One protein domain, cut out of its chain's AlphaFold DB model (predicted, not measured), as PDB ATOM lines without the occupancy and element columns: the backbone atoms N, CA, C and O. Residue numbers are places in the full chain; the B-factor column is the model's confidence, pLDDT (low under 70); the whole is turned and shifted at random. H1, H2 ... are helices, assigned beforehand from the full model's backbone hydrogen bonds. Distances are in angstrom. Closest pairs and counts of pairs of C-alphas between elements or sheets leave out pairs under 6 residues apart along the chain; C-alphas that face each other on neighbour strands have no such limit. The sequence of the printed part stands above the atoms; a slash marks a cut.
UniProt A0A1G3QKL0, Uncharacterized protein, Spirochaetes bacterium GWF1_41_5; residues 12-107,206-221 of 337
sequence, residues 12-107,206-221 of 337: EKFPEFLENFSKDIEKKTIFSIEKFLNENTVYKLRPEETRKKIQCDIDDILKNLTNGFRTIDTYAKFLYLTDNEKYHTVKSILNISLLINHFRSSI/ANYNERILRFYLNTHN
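This is residues 12 to 107 and 206 to 221 of the 337 residues of an uncharacterized protein of Spirochaetes bacterium GWF1_41_5 (UniProt A0A1G3QKL0). Two crossed layers of helices make the body: H1 and H2 lie side by side as a hairpin, and H3, H4 and H5, running alternately opposite ways, form a row across H2. A loop of residues 27 to 46 joins H1 to H2, and residues 102 to 107 stick out. The printed part has 112 residues with five named helices, H1 to H5 in order, and no named strand: all helix. It is compact, with a radius of gyration of the C-alphas of 14.4 A and spans of 43 by 32 by 25 A.

Start at H1, residues 12 to 26; it touches the hub H2, residues 47 to 69, as a hairpin at a shallow tilt of 25 degrees, closest at C-alphas 22 and 55, 6.1 A. With residues 64 to 69 alone H2 touches H3, residues 72 to 82, about perpendicular at 84 degrees; C-alphas 69 and 75 are closest, 5.4 A. With residues 54 to 61 alone it touches H4, residues 84 to 104, about perpendicular at 73 degrees; C-alphas 58 and 93 are closest, 7.2 A. H4 touches H5, residues 206 to 220, opposite ways at a shallow 13 degrees; C-alphas 92 and 216 are closest, 6.2 A. H3 and H5 are apart. Every O i to N i+4 pair is within hydrogen-bond range in H3 and H4, against 10 of 11 in H1, 17 of 19 in H2 and 9 of 11 in H5.

Find C-alpha 12 at (589.300, 705.764, 722.927); from there H1 runs 23.4 A. H2 spans 30.9 A, H3 15.2 A and H4 30.5 A. H5 runs 22.1 A to C-alpha 220 at (599.518, 680.848, 723.139).

Look for the cut, residues 108 to 205, with C-alphas 107 and 206 19.5 A apart. The link H1 to H2 is long; pLDDT is under 70 at residues 33 to 44.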
ATOM      1  N   GLU A  12     589.254 705.098 724.238       81.56
ATOM      2  CA  GLU A  12     589.300 705.764 722.927       81.56
ATOM      3  C   GLU A  12     590.709 705.849 722.312       81.56
ATOM      4  O   GLU A  12     590.844 705.944 721.098       81.56
ATOM      5  N   LYS A  13     591.762 705.805 723.137       88.31
ATOM      6  CA  LYS A  13     593.167 705.926 722.719       88.31
ATOM      7  C   LYS A  13     593.861 704.577 722.525       88.31
ATOM      8  O   LYS A  13     595.022 704.551 722.128       88.31
ATOM      9  N   PHE A  14     593.183 703.459 722.790       89.25
ATOM     10  CA  PHE A  14     593.773 702.128 722.615       89.25
ATOM     11  C   PHE A  14     594.248 701.829 721.183       89.25
ATOM     12  O   PHE A  14     595.327 701.253 721.064       89.25
ATOM     13  N   PRO A  15     593.526 702.206 720.106       91.62
ATOM     14  CA  PRO A  15     594.018 701.984 718.746       91.62
ATOM     15  C   PRO A  15     595.357 702.691 718.488       91.62
ATOM     16  O   PRO A  15     596.333 702.044 718.127       91.62
ATOM     17  N   GLU A  16     595.436 703.992 718.785       92.81
ATOM     18  CA  GLU A  16     596.668 704.784 718.645       92.81
ATOM     19  C   GLU A  16     597.808 704.214 719.504       92.81
ATOM     20  O   GLU A  16     598.956 704.113 719.069       92.81
ATOM     21  N   PHE A  17     597.489 703.799 720.732       93.75
ATOM     22  CA  PHE A  17     598.435 703.153 721.632       93.75
ATOM     23  C   PHE A  17     599.026 701.868 721.030       93.75
ATOM     24  O   PHE A  17     600.247 701.707 721.019       93.75
ATOM     25  N   LEU A  18     598.184 700.978 720.499       95.38
ATOM     26  CA  LEU A  18     598.625 699.724 719.886       95.38
ATOM     27  C   LEU A  18     599.400 699.955 718.582       95.38
ATOM     28  O   LEU A  18     600.376 699.253 718.334       95.38
ATOM     29  N   GLU A  19     599.039 700.964 717.786       95.12
ATOM     30  CA  GLU A  19     599.817 701.366 716.605       95.12
ATOM     31  C   GLU A  19     601.231 701.822 716.984       95.12
ATOM     32  O   GLU A  19     602.212 701.428 716.350       95.12
ATOM     33  N   ASN A  20     601.358 702.648 718.025       94.25
ATOM     34  CA  ASN A  20     602.659 703.104 718.512       94.25
ATOM     35  C   ASN A  20     603.482 701.948 719.089       94.25
ATOM     36  O   ASN A  20     604.674 701.844 718.805       94.25
ATOM     37  N   PHE A  21     602.835 701.039 719.820       94.75
ATOM     38  CA  PHE A  21     603.472 699.824 720.312       94.75
ATOM     39  C   PHE A  21     603.957 698.923 719.163       94.75
ATOM     40  O   PHE A  21     605.090 698.450 719.202       94.75
ATOM     41  N   SER A  22     603.167 698.749 718.095       94.31
ATOM     42  CA  SER A  22     603.578 697.998 716.896       94.31
ATOM     43  C   SER A  22     604.823 698.615 716.240       94.31
ATOM     44  O   SER A  22     605.808 697.922 715.979       94.31
ATOM     45  N   LYS A  23     604.859 699.949 716.091       93.56
ATOM     46  CA  LYS A  23     606.031 700.677 715.561       93.56
ATOM     47  C   LYS A  23     607.284 700.494 716.422       93.56
ATOM     48  O   LYS A  23     608.393 700.458 715.888       93.56
ATOM     49  N   ASP A  24     607.137 700.394 717.741       91.50
ATOM     50  CA  ASP A  24     608.259 700.121 718.643       91.50
ATOM     51  C   ASP A  24     608.841 698.716 718.433       91.50
ATOM     52  O   ASP A  24     610.065 698.539 718.407       91.50
ATOM     53  N   ILE A  25     607.972 697.725 718.204       90.50
ATOM     54  CA  ILE A  25     608.385 696.365 717.843       90.50
ATOM     55  C   ILE A  25     609.153 696.367 716.516       90.50
ATOM     56  O   ILE A  25     610.223 695.752 716.421       90.50
ATOM     57  N   GLU A  26     608.644 697.067 715.500       88.12
ATOM     58  CA  GLU A  26     609.269 697.178 714.174       88.12
ATOM     59  C   GLU A  26     610.670 697.782 714.247       88.12
ATOM     60  O   GLU A  26     611.629 697.214 713.715       88.12
ATOM     61  N   LYS A  27     610.795 698.907 714.961       87.50
ATOM     62  CA  LYS A  27     612.055 699.635 715.159       87.50
ATOM     63  C   LYS A  27     613.030 698.921 716.096       87.50
ATOM     64  O   LYS A  27     614.144 699.410 716.270       87.50
ATOM     65  N   LYS A  28     612.633 697.791 716.695       81.81
ATOM     66  CA  LYS A  28     613.415 697.044 717.695       81.81
ATOM     67  C   LYS A  28     613.785 697.892 718.918       81.81
ATOM     68  O   LYS A  28     614.806 697.641 719.552       81.81
ATOM     69  N   THR A  29     612.960 698.885 719.263       77.75
ATOM     70  CA  THR A  29     613.119 699.646 720.518       77.75
ATOM     71  C   THR A  29     612.694 698.813 721.730       77.75
ATOM     72  O   THR A  29     613.065 699.125 722.860       77.75
ATOM     73  N   ILE A  30     611.951 697.730 721.487       79.69
ATOM     74  CA  ILE A  30     611.623 696.658 722.430       79.69
ATOM     75  C   ILE A  30     611.925 695.303 721.804       79.69
ATOM     76  O   ILE A  30     611.988 695.174 720.578       79.69
ATOM     77  N   PHE A  31     612.127 694.290 722.648       81.88
ATOM     78  CA  PHE A  31     612.468 692.932 722.211       81.88
ATOM     79  C   PHE A  31     613.751 692.852 721.364       81.88
ATOM     80  O   PHE A  31     613.856 692.012 720.469       81.88
ATOM     81  N   SER A  32     614.737 693.717 721.638       71.75
ATOM     82  CA  SER A  32     616.057 693.644 721.007       71.75
ATOM     83  C   SER A  32     616.757 692.320 721.353       71.75
ATOM     84  O   SER A  32     616.620 691.783 722.451       71.75
ATOM     85  N   ILE A  33     617.476 691.768 720.370       62.03
ATOM     86  CA  ILE A  33     617.887 690.350 720.323       62.03
ATOM     87  C   ILE A  33     619.270 690.111 720.949       62.03
ATOM     88  O   ILE A  33     619.743 688.982 721.009       62.03
ATOM     89  N   GLU A  34     619.949 691.158 721.411       57.84
ATOM     90  CA  GLU A  34     621.386 691.087 721.708       57.84
ATOM     91  C   GLU A  34     621.726 690.280 722.971       57.84
ATOM     92  O   GLU A  34     622.861 689.832 723.121       57.84
ATOM     93  N   LYS A  35     620.752 690.042 723.860       53.69
ATOM     94  CA  LYS A  35     620.928 689.253 725.087       53.69
ATOM     95  C   LYS A  35     619.697 688.394 725.378       53.69
ATOM     96  O   LYS A  35     618.858 688.767 726.188       53.69
ATOM     97  N   PHE A  36     619.608 687.224 724.754       57.56
ATOM     98  CA  PHE A  36     618.822 686.123 725.318       57.56
ATOM     99  C   PHE A  36     619.807 685.125 725.914       57.56
ATOM    100  O   PHE A  36     620.587 684.506 725.190       57.56
ATOM    101  N   LEU A  37     619.837 685.049 727.244       51.53
ATOM    102  CA  LEU A  37     620.723 684.151 727.970       51.53
ATOM    103  C   LEU A  37     620.002 682.810 728.149       51.53
ATOM    104  O   LEU A  37     618.960 682.734 728.784       51.53
ATOM    105  N   ASN A  38     620.635 681.752 727.646       50.84
ATOM    106  CA  ASN A  38     620.372 680.331 727.890       50.84
ATOM    107  C   ASN A  38     619.349 679.593 727.006       50.84
ATOM    108  O   ASN A  38     618.153 679.867 726.946       50.84
ATOM    109  N   GLU A  39     619.872 678.524 726.403       49.03
ATOM    110  CA  GLU A  39     619.214 677.554 725.521       49.03
ATOM    111  C   GLU A  39     618.401 676.477 726.278       49.03
ATOM    112  O   GLU A  39     617.837 675.577 725.657       49.03
ATOM    113  N   ASN A  40     618.304 676.555 727.610       45.78
ATOM    114  CA  ASN A  40     617.767 675.481 728.457       45.78
ATOM    115  C   ASN A  40     616.303 675.684 728.861       45.78
ATOM    116  O   ASN A  40     615.969 675.715 730.043       45.78
ATOM    117  N   THR A  41     615.399 675.777 727.886       50.09
ATOM    118  CA  THR A  41     613.957 675.695 728.161       50.09
ATOM    119  C   THR A  41     613.254 674.725 727.229       50.09
ATOM    120  O   THR A  41     613.605 674.620 726.058       50.09
ATOM    121  N   VAL A  42     612.207 674.074 727.752       49.59
ATOM    122  CA  VAL A  42     611.324 673.093 727.081       49.59
ATOM    123  C   VAL A  42     610.821 673.565 725.705       49.59
ATOM    124  O   VAL A  42     610.548 672.750 724.830       49.59
ATOM    125  N   TYR A  43     610.782 674.881 725.478       54.50
ATOM    126  CA  TYR A  43     610.549 675.499 724.178       54.50
ATOM    127  C   TYR A  43     611.776 676.307 723.764       54.50
ATOM    128  O   TYR A  43     612.228 677.188 724.501       54.50
ATOM    129  N   LYS A  44     612.306 676.035 722.568       65.81
ATOM    130  CA  LYS A  44     613.363 676.852 721.965       65.81
ATOM    131  C   LYS A  44     612.754 678.209 721.608       65.81
ATOM    132  O   LYS A  44     612.077 678.325 720.588       65.81
ATOM    133  N   LEU A  45     612.943 679.209 722.472       74.25
ATOM    134  CA  LEU A  45     612.530 680.587 722.211       74.25
ATOM    135  C   LEU A  45     613.184 681.040 720.902       74.25
ATOM    136  O   LEU A  45     614.400 680.947 720.740       74.25
ATOM    137  N   ARG A  46     612.371 681.515 719.959       84.38
ATOM    138  CA  ARG A  46     612.831 682.114 718.702       84.38
ATOM    139  C   ARG A  46     612.395 683.575 718.709       84.38
ATOM    140  O   ARG A  46     611.279 683.864 718.272       84.38
ATOM    141  N   PRO A  47     613.216 684.491 719.257       82.88
ATOM    142  CA  PRO A  47     612.788 685.857 719.546       82.88
ATOM    143  C   PRO A  47     612.234 686.583 718.326       82.88
ATOM    144  O   PRO A  47     611.164 687.170 718.403       82.88
ATOM    145  N   GLU A  48     612.892 686.460 717.174       85.75
ATOM    146  CA  GLU A  48     612.448 687.113 715.938       85.75
ATOM    147  C   GLU A  48     611.125 686.570 715.398       85.75
ATOM    148  O   GLU A  48     610.296 687.338 714.914       85.75
ATOM    149  N   GLU A  49     610.907 685.257 715.483       88.94
ATOM    150  CA  GLU A  49     609.634 684.652 715.081       88.94
ATOM    151  C   GLU A  49     608.518 685.056 716.048       88.94
ATOM    152  O   GLU A  49     607.425 685.415 715.619       88.94
ATOM    153  N   THR A  50     608.822 685.078 717.347       90.31
ATOM    154  CA  THR A  50     607.885 685.490 718.401       90.31
ATOM    155  C   THR A  50     607.497 686.957 718.236       90.31
ATOM    156  O   THR A  50     606.320 687.294 718.265       90.31
ATOM    157  N   ARG A  51     608.480 687.821 717.973       90.56
ATOM    158  CA  ARG A  51     608.298 689.251 717.711       90.56
ATOM    159  C   ARG A  51     607.385 689.493 716.512       90.56
ATOM    160  O   ARG A  51     606.445 690.274 716.614       90.56
ATOM    161  N   LYS A  52     607.620 688.784 715.401       91.62
ATOM    162  CA  LYS A  52     606.752 688.842 714.213       91.62
ATOM    163  C   LYS A  52     605.336 688.360 714.515       91.62
ATOM    164  O   LYS A  52     604.389 688.965 714.035       91.62
ATOM    165  N   LYS A  53     605.184 687.303 715.318       94.12
ATOM    166  CA  LYS A  53     603.865 686.793 715.713       94.12
ATOM    167  C   LYS A  53     603.088 687.821 716.546       94.12
ATOM    168  O   LYS A  53     601.946 688.107 716.212       94.12
ATOM    169  N   ILE A  54     603.735 688.444 717.538       95.38
ATOM    170  CA  ILE A  54     603.153 689.546 718.325       95.38
ATOM    171  C   ILE A  54     602.706 690.683 717.401       95.38
ATOM    172  O   ILE A  54     601.602 691.198 717.553       95.38
ATOM    173  N   GLN A  55     603.546 691.061 716.435       94.75
ATOM    174  CA  GLN A  55     603.214 692.103 715.468       94.75
ATOM    175  C   GLN A  55     601.982 691.733 714.627       94.75
ATOM    176  O   GLN A  55     601.050 692.526 714.544       94.75
ATOM    177  N   CYS A  56     601.920 690.510 714.091       96.12
ATOM    178  CA  CYS A  56     600.750 690.030 713.351       96.12
ATOM    179  C   CYS A  56     599.468 690.038 714.197       96.12
ATOM    180  O   CYS A  56     598.409 690.398 713.687       96.12
ATOM    181  N   ASP A  57     599.552 689.665 715.475       97.31
ATOM    182  CA  ASP A  57     598.396 689.683 716.374       97.31
ATOM    183  C   ASP A  57     597.930 691.121 716.665       97.31
ATOM    184  O   ASP A  57     596.728 691.383 716.707       97.31
ATOM    185  N   ILE A  58     598.855 692.075 716.819       97.25
ATOM    186  CA  ILE A  58     598.513 693.500 716.963       97.25
ATOM    187  C   ILE A  58     597.838 694.024 715.693       97.25
ATOM    188  O   ILE A  58     596.816 694.706 715.790       97.25
ATOM    189  N   ASP A  59     598.363 693.686 714.516       96.25
ATOM    190  CA  ASP A  59     597.787 694.104 713.238       96.25
ATOM    191  C   ASP A  59     596.366 693.543 713.048       96.25
ATOM    192  O   ASP A  59     595.470 694.263 712.597       96.25
ATOM    193  N   ASP A  60     596.118 692.288 713.449       96.75
ATOM    194  CA  ASP A  60     594.770 691.703 713.456       96.75
ATOM    195  C   ASP A  60     593.835 692.448 714.421       96.75
ATOM    196  O   ASP A  60     592.708 692.790 714.052       96.75
ATOM    197  N   ILE A  61     594.300 692.780 715.630       97.12
ATOM    198  CA  ILE A  61     593.519 693.571 716.593       97.12
ATOM    199  C   ILE A  61     593.156 694.933 715.996       97.12
ATOM    200  O   ILE A  61     591.979 695.296 715.965       97.12
ATOM    201  N   LEU A  62     594.135 695.676 715.477       96.19
ATOM    202  CA  LEU A  62     593.931 697.000 714.881       96.19
ATOM    203  C   LEU A  62     592.966 696.952 713.693       96.19
ATOM    204  O   LEU A  62     592.063 697.789 713.575       96.19
ATOM    205  N   LYS A  63     593.090 695.929 712.843       95.69
ATOM    206  CA  LYS A  63     592.159 695.681 711.742       95.69
ATOM    207  C   LYS A  63     590.729 695.460 712.241       95.69
ATOM    208  O   LYS A  63     589.791 695.952 711.623       95.69
ATOM    209  N   ASN A  64     590.519 694.740 713.338       95.44
ATOM    210  CA  ASN A  64     589.171 694.517 713.872       95.44
ATOM    211  C   ASN A  64     588.604 695.769 714.562       95.44
ATOM    212  O   ASN A  64     587.425 696.087 714.401       95.44
ATOM    213  N   LEU A  65     589.444 696.534 715.262       93.25
ATOM    214  CA  LEU A  65     589.046 697.805 715.872       93.25
ATOM    215  C   LEU A  65     588.566 698.818 714.823       93.25
ATOM    216  O   LEU A  65     587.541 699.474 715.026       93.25
ATOM    217  N   THR A  66     589.258 698.892 713.684       88.69
ATOM    218  CA  THR A  66     588.897 699.761 712.553       88.69
ATOM    219  C   THR A  66     587.682 699.252 711.767       88.69
ATOM    220  O   THR A  66     586.901 700.063 711.273       88.69
ATOM    221  N   ASN A  67     587.450 697.935 711.714       86.62
ATOM    222  CA  ASN A  67     586.360 697.312 710.946       86.62
ATOM    223  C   ASN A  67     585.037 697.117 711.713       86.62
ATOM    224  O   ASN A  67     584.203 696.310 711.305       86.62
ATOM    225  N   GLY A  68     584.796 697.871 712.789       83.06
ATOM    226  CA  GLY A  68     583.440 698.034 713.332       83.06
ATOM    227  C   GLY A  68     583.277 697.851 714.836       83.06
ATOM    228  O   GLY A  68     582.265 698.305 715.367       83.06
ATOM    229  N   PHE A  69     584.254 697.278 715.549       86.00
ATOM    230  CA  PHE A  69     584.140 697.113 717.005       86.00
ATOM    231  C   PHE A  69     584.338 698.424 717.784       86.00
ATOM    232  O   PHE A  69     583.818 698.540 718.890       86.00
ATOM    233  N   ARG A  70     585.008 699.437 717.204       84.81
ATOM    234  CA  ARG A  70     585.265 700.794 717.752       84.81
ATOM    235  C   ARG A  70     586.078 700.862 719.052       84.81
ATOM    236  O   ARG A  70     586.853 701.799 719.209       84.81
ATOM    237  N   THR A  71     585.926 699.912 719.972       90.25
ATOM    238  CA  THR A  71     586.664 699.833 721.236       90.25
ATOM    239  C   THR A  71     587.215 698.434 721.473       90.25
ATOM    240  O   THR A  71     586.663 697.434 721.002       90.25
ATOM    241  N   ILE A  72     588.299 698.368 722.248       92.62
ATOM    242  CA  ILE A  72     588.921 697.101 722.634       92.62
ATOM    243  C   ILE A  72     587.989 696.228 723.472       92.62
ATOM    244  O   ILE A  72     587.939 695.024 723.246       92.62
ATOM    245  N   ASP A  73     587.182 696.824 724.352       92.56
ATOM    246  CA  ASP A  73     586.220 696.085 725.174       92.56
ATOM    247  C   ASP A  73     585.140 695.416 724.316       92.56
ATOM    248  O   ASP A  73     584.791 694.260 724.539       92.56
ATOM    249  N   THR A  74     584.649 696.106 723.281       93.56
ATOM    250  CA  THR A  74     583.628 695.548 722.381       93.56
ATOM    251  C   THR A  74     584.191 694.387 721.566       93.56
ATOM    252  O   THR A  74     583.537 693.350 721.441       93.56
ATOM    253  N   TYR A  75     585.426 694.518 721.070       96.00
ATOM    254  CA  TYR A  75     586.101 693.427 720.365       96.00
ATOM    255  C   TYR A  75     586.386 692.238 721.291       96.00
ATOM    256  O   TYR A  75     586.058 691.099 720.964       96.00
ATOM    257  N   ALA A  76     586.918 692.495 722.485       96.00
ATOM    258  CA  ALA A  76     587.194 691.459 723.468       96.00
ATOM    259  C   ALA A  76     585.918 690.735 723.911       96.00
ATOM    260  O   ALA A  76     585.926 689.511 724.028       96.00
ATOM    261  N   LYS A  77     584.800 691.452 724.098       95.88
ATOM    262  CA  LYS A  77     583.517 690.825 724.433       95.88
ATOM    263  C   LYS A  77     583.011 689.929 723.311       95.88
ATOM    264  O   LYS A  77     582.489 688.852 723.587       95.88
ATOM    265  N   PHE A  78     583.161 690.356 722.060       96.56
ATOM    266  CA  PHE A  78     582.817 689.531 720.909       96.56
ATOM    267  C   PHE A  78     583.646 688.244 720.873       96.56
ATOM    268  O   PHE A  78     583.074 687.160 720.773       96.56
ATOM    269  N   LEU A  79     584.970 688.340 721.027       97.19
ATOM    270  CA  LEU A  79     585.848 687.167 721.052       97.19
ATOM    271  C   LEU A  79     585.539 686.245 722.233       97.19
ATOM    272  O   LEU A  79     585.452 685.040 722.051       97.19
ATOM    273  N   TYR A  80     585.262 686.795 723.416       96.56
ATOM    274  CA  TYR A  80     584.836 686.008 724.576       96.56
ATOM    275  C   TYR A  80     583.624 685.108 724.274       96.56
ATOM    276  O   TYR A  80     583.508 684.015 724.819       96.56
ATOM    277  N   LEU A  81     582.720 685.560 723.399       96.19
ATOM    278  CA  LEU A  81     581.517 684.822 723.014       96.19
ATOM    279  C   LEU A  81     581.713 683.895 721.804       96.19
ATOM    280  O   LEU A  81     580.847 683.057 721.557       96.19
ATOM    281  N   THR A  82     582.785 684.056 721.025       97.00
ATOM    282  CA  THR A  82     582.905 683.434 719.691       97.00
ATOM    283  C   THR A  82     584.213 682.690 719.444       97.00
ATOM    284  O   THR A  82     584.209 681.703 718.714       97.00
ATOM    285  N   ASP A  83     585.319 683.128 720.042       96.19
ATOM    286  CA  ASP A  83     586.665 682.620 719.795       96.19
ATOM    287  C   ASP A  83     587.538 682.786 721.050       96.19
ATOM    288  O   ASP A  83     588.156 683.828 721.298       96.19
ATOM    289  N   ASN A  84     587.579 681.727 721.863       92.25
ATOM    290  CA  ASN A  84     588.308 681.730 723.128       92.25
ATOM    291  C   ASN A  84     589.834 681.809 722.942       92.25
ATOM    292  O   ASN A  84     590.526 682.363 723.795       92.25
ATOM    293  N   GLU A  85     590.375 681.275 721.842       92.81
ATOM    294  CA  GLU A  85     591.817 681.324 721.576       92.81
ATOM    295  C   GLU A  85     592.244 682.763 721.283       92.81
ATOM    296  O   GLU A  85     593.100 683.314 721.982       92.81
ATOM    297  N   LYS A  86     591.566 683.427 720.336       95.00
ATOM    298  CA  LYS A  86     591.835 684.838 720.034       95.00
ATOM    299  C   LYS A  86     591.560 685.747 721.219       95.00
ATOM    300  O   LYS A  86     592.290 686.714 721.423       95.00
ATOM    301  N   TYR A  87     590.542 685.447 722.026       95.81
ATOM    302  CA  TYR A  87     590.285 686.186 723.258       95.81
ATOM    303  C   TYR A  87     591.511 686.191 724.184       95.81
ATOM    304  O   TYR A  87     591.929 687.248 724.668       95.81
ATOM    305  N   HIS A  88     592.140 685.030 724.387       94.12
ATOM    306  CA  HIS A  88     593.358 684.926 725.189       94.12
ATOM    307  C   HIS A  88     594.563 685.611 724.534       94.12
ATOM    308  O   HIS A  88     595.340 686.252 725.248       94.12
ATOM    309  N   THR A  89     594.684 685.569 723.205       95.12
ATOM    310  CA  THR A  89     595.686 686.352 722.466       95.12
ATOM    311  C   THR A  89     595.533 687.847 722.731       95.12
ATOM    312  O   THR A  89     596.496 688.490 723.151       95.12
ATOM    313  N   VAL A  90     594.320 688.400 722.603       96.25
ATOM    314  CA  VAL A  90     594.051 689.816 722.903       96.25
ATOM    315  C   VAL A  90     594.442 690.151 724.340       96.25
ATOM    316  O   VAL A  90     595.165 691.120 724.567       96.25
ATOM    317  N   LYS A  91     594.049 689.325 725.317       96.00
ATOM    318  CA  LYS A  91     594.440 689.524 726.723       96.00
ATOM    319  C   LYS A  91     595.956 689.515 726.919       96.00
ATOM    320  O   LYS A  91     596.464 690.299 727.719       96.00
ATOM    321  N   SER A  92     596.681 688.647 726.215       95.56
ATOM    322  CA  SER A  92     598.144 688.579 726.291       95.56
ATOM    323  C   SER A  92     598.802 689.828 725.701       95.56
ATOM    324  O   SER A  92     599.701 690.390 726.325       95.56
ATOM    325  N   ILE A  93     598.336 690.293 724.537       96.50
ATOM    326  CA  ILE A  93     598.832 691.516 723.890       96.50
ATOM    327  C   ILE A  93     598.571 692.742 724.768       96.50
ATOM    328  O   ILE A  93     599.474 693.557 724.965       96.50
ATOM    329  N   LEU A  94     597.374 692.860 725.347       95.94
ATOM    330  CA  LEU A  94     597.042 693.954 726.261       95.94
ATOM    331  C   LEU A  94     597.907 693.929 727.516       95.94
ATOM    332  O   LEU A  94     598.463 694.958 727.882       95.94
ATOM    333  N   ASN A  95     598.081 692.765 728.141       95.75
ATOM    334  CA  ASN A  95     598.920 692.640 729.329       95.75
ATOM    335  C   ASN A  95     600.366 693.102 729.050       95.75
ATOM    336  O   ASN A  95     600.894 693.953 729.761       95.75
ATOM    337  N   ILE A  96     600.978 692.614 727.968       95.00
ATOM    338  CA  ILE A  96     602.369 692.937 727.619       95.00
ATOM    339  C   ILE A  96     602.540 694.399 727.212       95.00
ATOM    340  O   ILE A  96     603.453 695.068 727.694       95.00
ATOM    341  N   SER A  97     601.681 694.897 726.320       95.19
ATOM    342  CA  SER A  97     601.783 696.275 725.832       95.19
ATOM    343  C   SER A  97     601.600 697.279 726.968       95.19
ATOM    344  O   SER A  97     602.401 698.204 727.107       95.19
ATOM    345  N   LEU A  98     600.600 697.067 727.828       94.19
ATOM    346  CA  LEU A  98     600.363 697.916 728.990       94.19
ATOM    347  C   LEU A  98     601.487 697.802 730.020       94.19
ATOM    348  O   LEU A  98     601.878 698.828 730.569       94.19
ATOM    349  N   LEU A  99     602.040 696.608 730.260       92.62
ATOM    350  CA  LEU A  99     603.196 696.432 731.146       92.62
ATOM    351  C   LEU A  99     604.387 697.259 730.652       92.62
ATOM    352  O   LEU A  99     604.950 698.041 731.410       92.62
ATOM    353  N   ILE A 100     604.734 697.142 729.370       91.62
ATOM    354  CA  ILE A 100     605.831 697.908 728.760       91.62
ATOM    355  C   ILE A 100     605.564 699.415 728.836       91.62
ATOM    356  O   ILE A 100     606.474 700.191 729.130       91.62
ATOM    357  N   ASN A 101     604.322 699.845 728.601       90.69
ATOM    358  CA  ASN A 101     603.940 701.244 728.770       90.69
ATOM    359  C   ASN A 101     604.121 701.712 730.215       90.69
ATOM    360  O   ASN A 101     604.620 702.809 730.455       90.69
ATOM    361  N   HIS A 102     603.735 700.871 731.169       88.31
ATOM    362  CA  HIS A 102     603.849 701.155 732.587       88.31
ATOM    363  C   HIS A 102     605.313 701.309 733.016       88.31
ATOM    364  O   HIS A 102     605.631 702.289 733.675       88.31
ATOM    365  N   PHE A 103     606.214 700.442 732.540       85.50
ATOM    366  CA  PHE A 103     607.670 700.578 732.733       85.50
ATOM    367  C   PHE A 103     608.237 701.908 732.226       85.50
ATOM    368  O   PHE A 103     609.210 702.421 732.763       85.50
ATOM    369  N   ARG A 104     607.664 702.447 731.147       84.31
ATOM    370  CA  ARG A 104     608.101 703.711 730.537       84.31
ATOM    371  C   ARG A 104     607.446 704.937 731.172       84.31
ATOM    372  O   ARG A 104     607.857 706.059 730.885       84.31
ATOM    373  N   SER A 105     606.408 704.733 731.976       83.12
ATOM    374  CA  SER A 105     605.643 705.797 732.617       83.12
ATOM    375  C   SER A 105     606.195 706.063 734.013       83.12
ATOM    376  O   SER A 105     606.652 705.151 734.694       83.12
ATOM    377  N   SER A 106     606.124 707.309 734.478       77.75
ATOM    378  CA  SER A 106     606.446 707.606 735.872       77.75
ATOM    379  C   SER A 106     605.343 707.118 736.817       77.75
ATOM    380  O   SER A 106     604.163 707.041 736.451       77.75
ATOM    381  N   ILE A 107     605.725 706.831 738.063       82.25
ATOM    382  CA  ILE A 107     604.767 706.656 739.158       82.25
ATOM    383  C   ILE A 107     603.988 707.965 739.306       82.25
ATOM    384  O   ILE A 107     604.565 709.052 739.400       82.25
ATOM    385  N   ALA A 206     615.056 696.314 728.407       84.44
ATOM    386  CA  ALA A 206     615.647 695.250 727.604       84.44
ATOM    387  C   ALA A 206     616.041 694.002 728.419       84.44
ATOM    388  O   ALA A 206     615.978 692.897 727.879       84.44
ATOM    389  N   ASN A 207     616.367 694.155 729.709       84.94
ATOM    390  CA  ASN A 207     616.687 693.043 730.612       84.94
ATOM    391  C   ASN A 207     615.503 692.080 730.808       84.94
ATOM    392  O   ASN A 207     615.696 690.913 731.148       84.94
ATOM    393  N   TYR A 208     614.279 692.540 730.548       87.12
ATOM    394  CA  TYR A 208     613.045 691.797 730.800       87.12
ATOM    395  C   TYR A 208     612.415 691.195 729.536       87.12
ATOM    396  O   TYR A 208     611.442 690.444 729.632       87.12
ATOM    397  N   ASN A 209     612.981 691.468 728.353       87.81
ATOM    398  CA  ASN A 209     612.443 691.024 727.062       87.81
ATOM    399  C   ASN A 209     612.184 689.509 727.017       87.81
ATOM    400  O   ASN A 209     611.152 689.074 726.513       87.81
ATOM    401  N   GLU A 210     613.091 688.699 727.566       86.62
ATOM    402  CA  GLU A 210     612.952 687.238 727.598       86.62
ATOM    403  C   GLU A 210     611.729 686.773 728.356       86.62
ATOM    404  O   GLU A 210     610.933 686.000 727.823       86.62
ATOM    405  N   ARG A 211     611.551 687.270 729.575       88.94
ATOM    406  CA  ARG A 211     610.421 686.887 730.418       88.94
ATOM    407  C   ARG A 211     609.098 687.300 729.769       88.94
ATOM    408  O   ARG A 211     608.160 686.507 729.735       88.94
ATOM    409  N   ILE A 212     609.058 688.483 729.151       91.88
ATOM    410  CA  ILE A 212     607.879 688.991 728.436       91.88
ATOM    411  C   ILE A 212     607.542 688.126 727.208       91.88
ATOM    412  O   ILE A 212     606.392 687.714 727.038       91.88
ATOM    413  N   LEU A 213     608.527 687.807 726.360       91.12
ATOM    414  CA  LEU A 213     608.309 686.958 725.182       91.12
ATOM    415  C   LEU A 213     607.922 685.526 725.571       91.12
ATOM    416  O   LEU A 213     607.079 684.913 724.919       91.12
ATOM    417  N   ARG A 214     608.509 684.989 726.647       89.50
ATOM    418  CA  ARG A 214     608.142 683.673 727.186       89.50
ATOM    419  C   ARG A 214     606.708 683.650 727.688       89.50
ATOM    420  O   ARG A 214     605.997 682.699 727.379       89.50
ATOM    421  N   PHE A 215     606.271 684.685 728.404       92.38
ATOM    422  CA  PHE A 215     604.876 684.811 728.822       92.38
ATOM    423  C   PHE A 215     603.930 684.762 727.616       92.38
ATOM    424  O   PHE A 215     603.011 683.947 727.611       92.38
ATOM    425  N   TYR A 216     604.206 685.534 726.560       93.38
ATOM    426  CA  TYR A 216     603.421 685.488 725.320       93.38
ATOM    427  C   TYR A 216     603.368 684.084 724.690       93.38
ATOM    428  O   TYR A 216     602.307 683.603 724.307       93.38
ATOM    429  N   LEU A 217     604.497 683.380 724.586       91.06
ATOM    430  CA  LEU A 217     604.485 682.023 724.025       91.06
ATOM    431  C   LEU A 217     603.708 681.037 724.902       91.06
ATOM    432  O   LEU A 217     602.989 680.182 724.385       91.06
ATOM    433  N   ASN A 218     603.835 681.155 726.223       89.44
ATOM    434  CA  ASN A 218     603.138 680.287 727.163       89.44
ATOM    435  C   ASN A 218     601.619 680.508 727.133       89.44
ATOM    436  O   ASN A 218     600.864 679.539 727.218       89.44
ATOM    437  N   THR A 219     601.152 681.748 726.958       88.44
ATOM    438  CA  THR A 219     599.715 682.021 726.800       88.44
ATOM    439  C   THR A 219     599.165 681.417 725.511       88.44
ATOM    440  O   THR A 219     598.106 680.796 725.543       88.44
ATOM    441  N   HIS A 220     599.908 681.487 724.403       86.12
ATOM    442  CA  HIS A 220     599.518 680.848 723.139       86.12
ATOM    443  C   HIS A 220     599.548 679.314 723.180       86.12
ATOM    444  O   HIS A 220     598.771 678.667 722.485       86.12
ATOM    445  N   ASN A 221     600.409 678.720 724.008       84.56
ATOM    446  CA  ASN A 221     600.472 677.270 724.196       84.56
ATOM    447  C   ASN A 221     599.517 676.761 725.291       84.56
ATOM    448  O   ASN A 221     599.606 675.597 725.682       84.56
TER     449      ASN A 221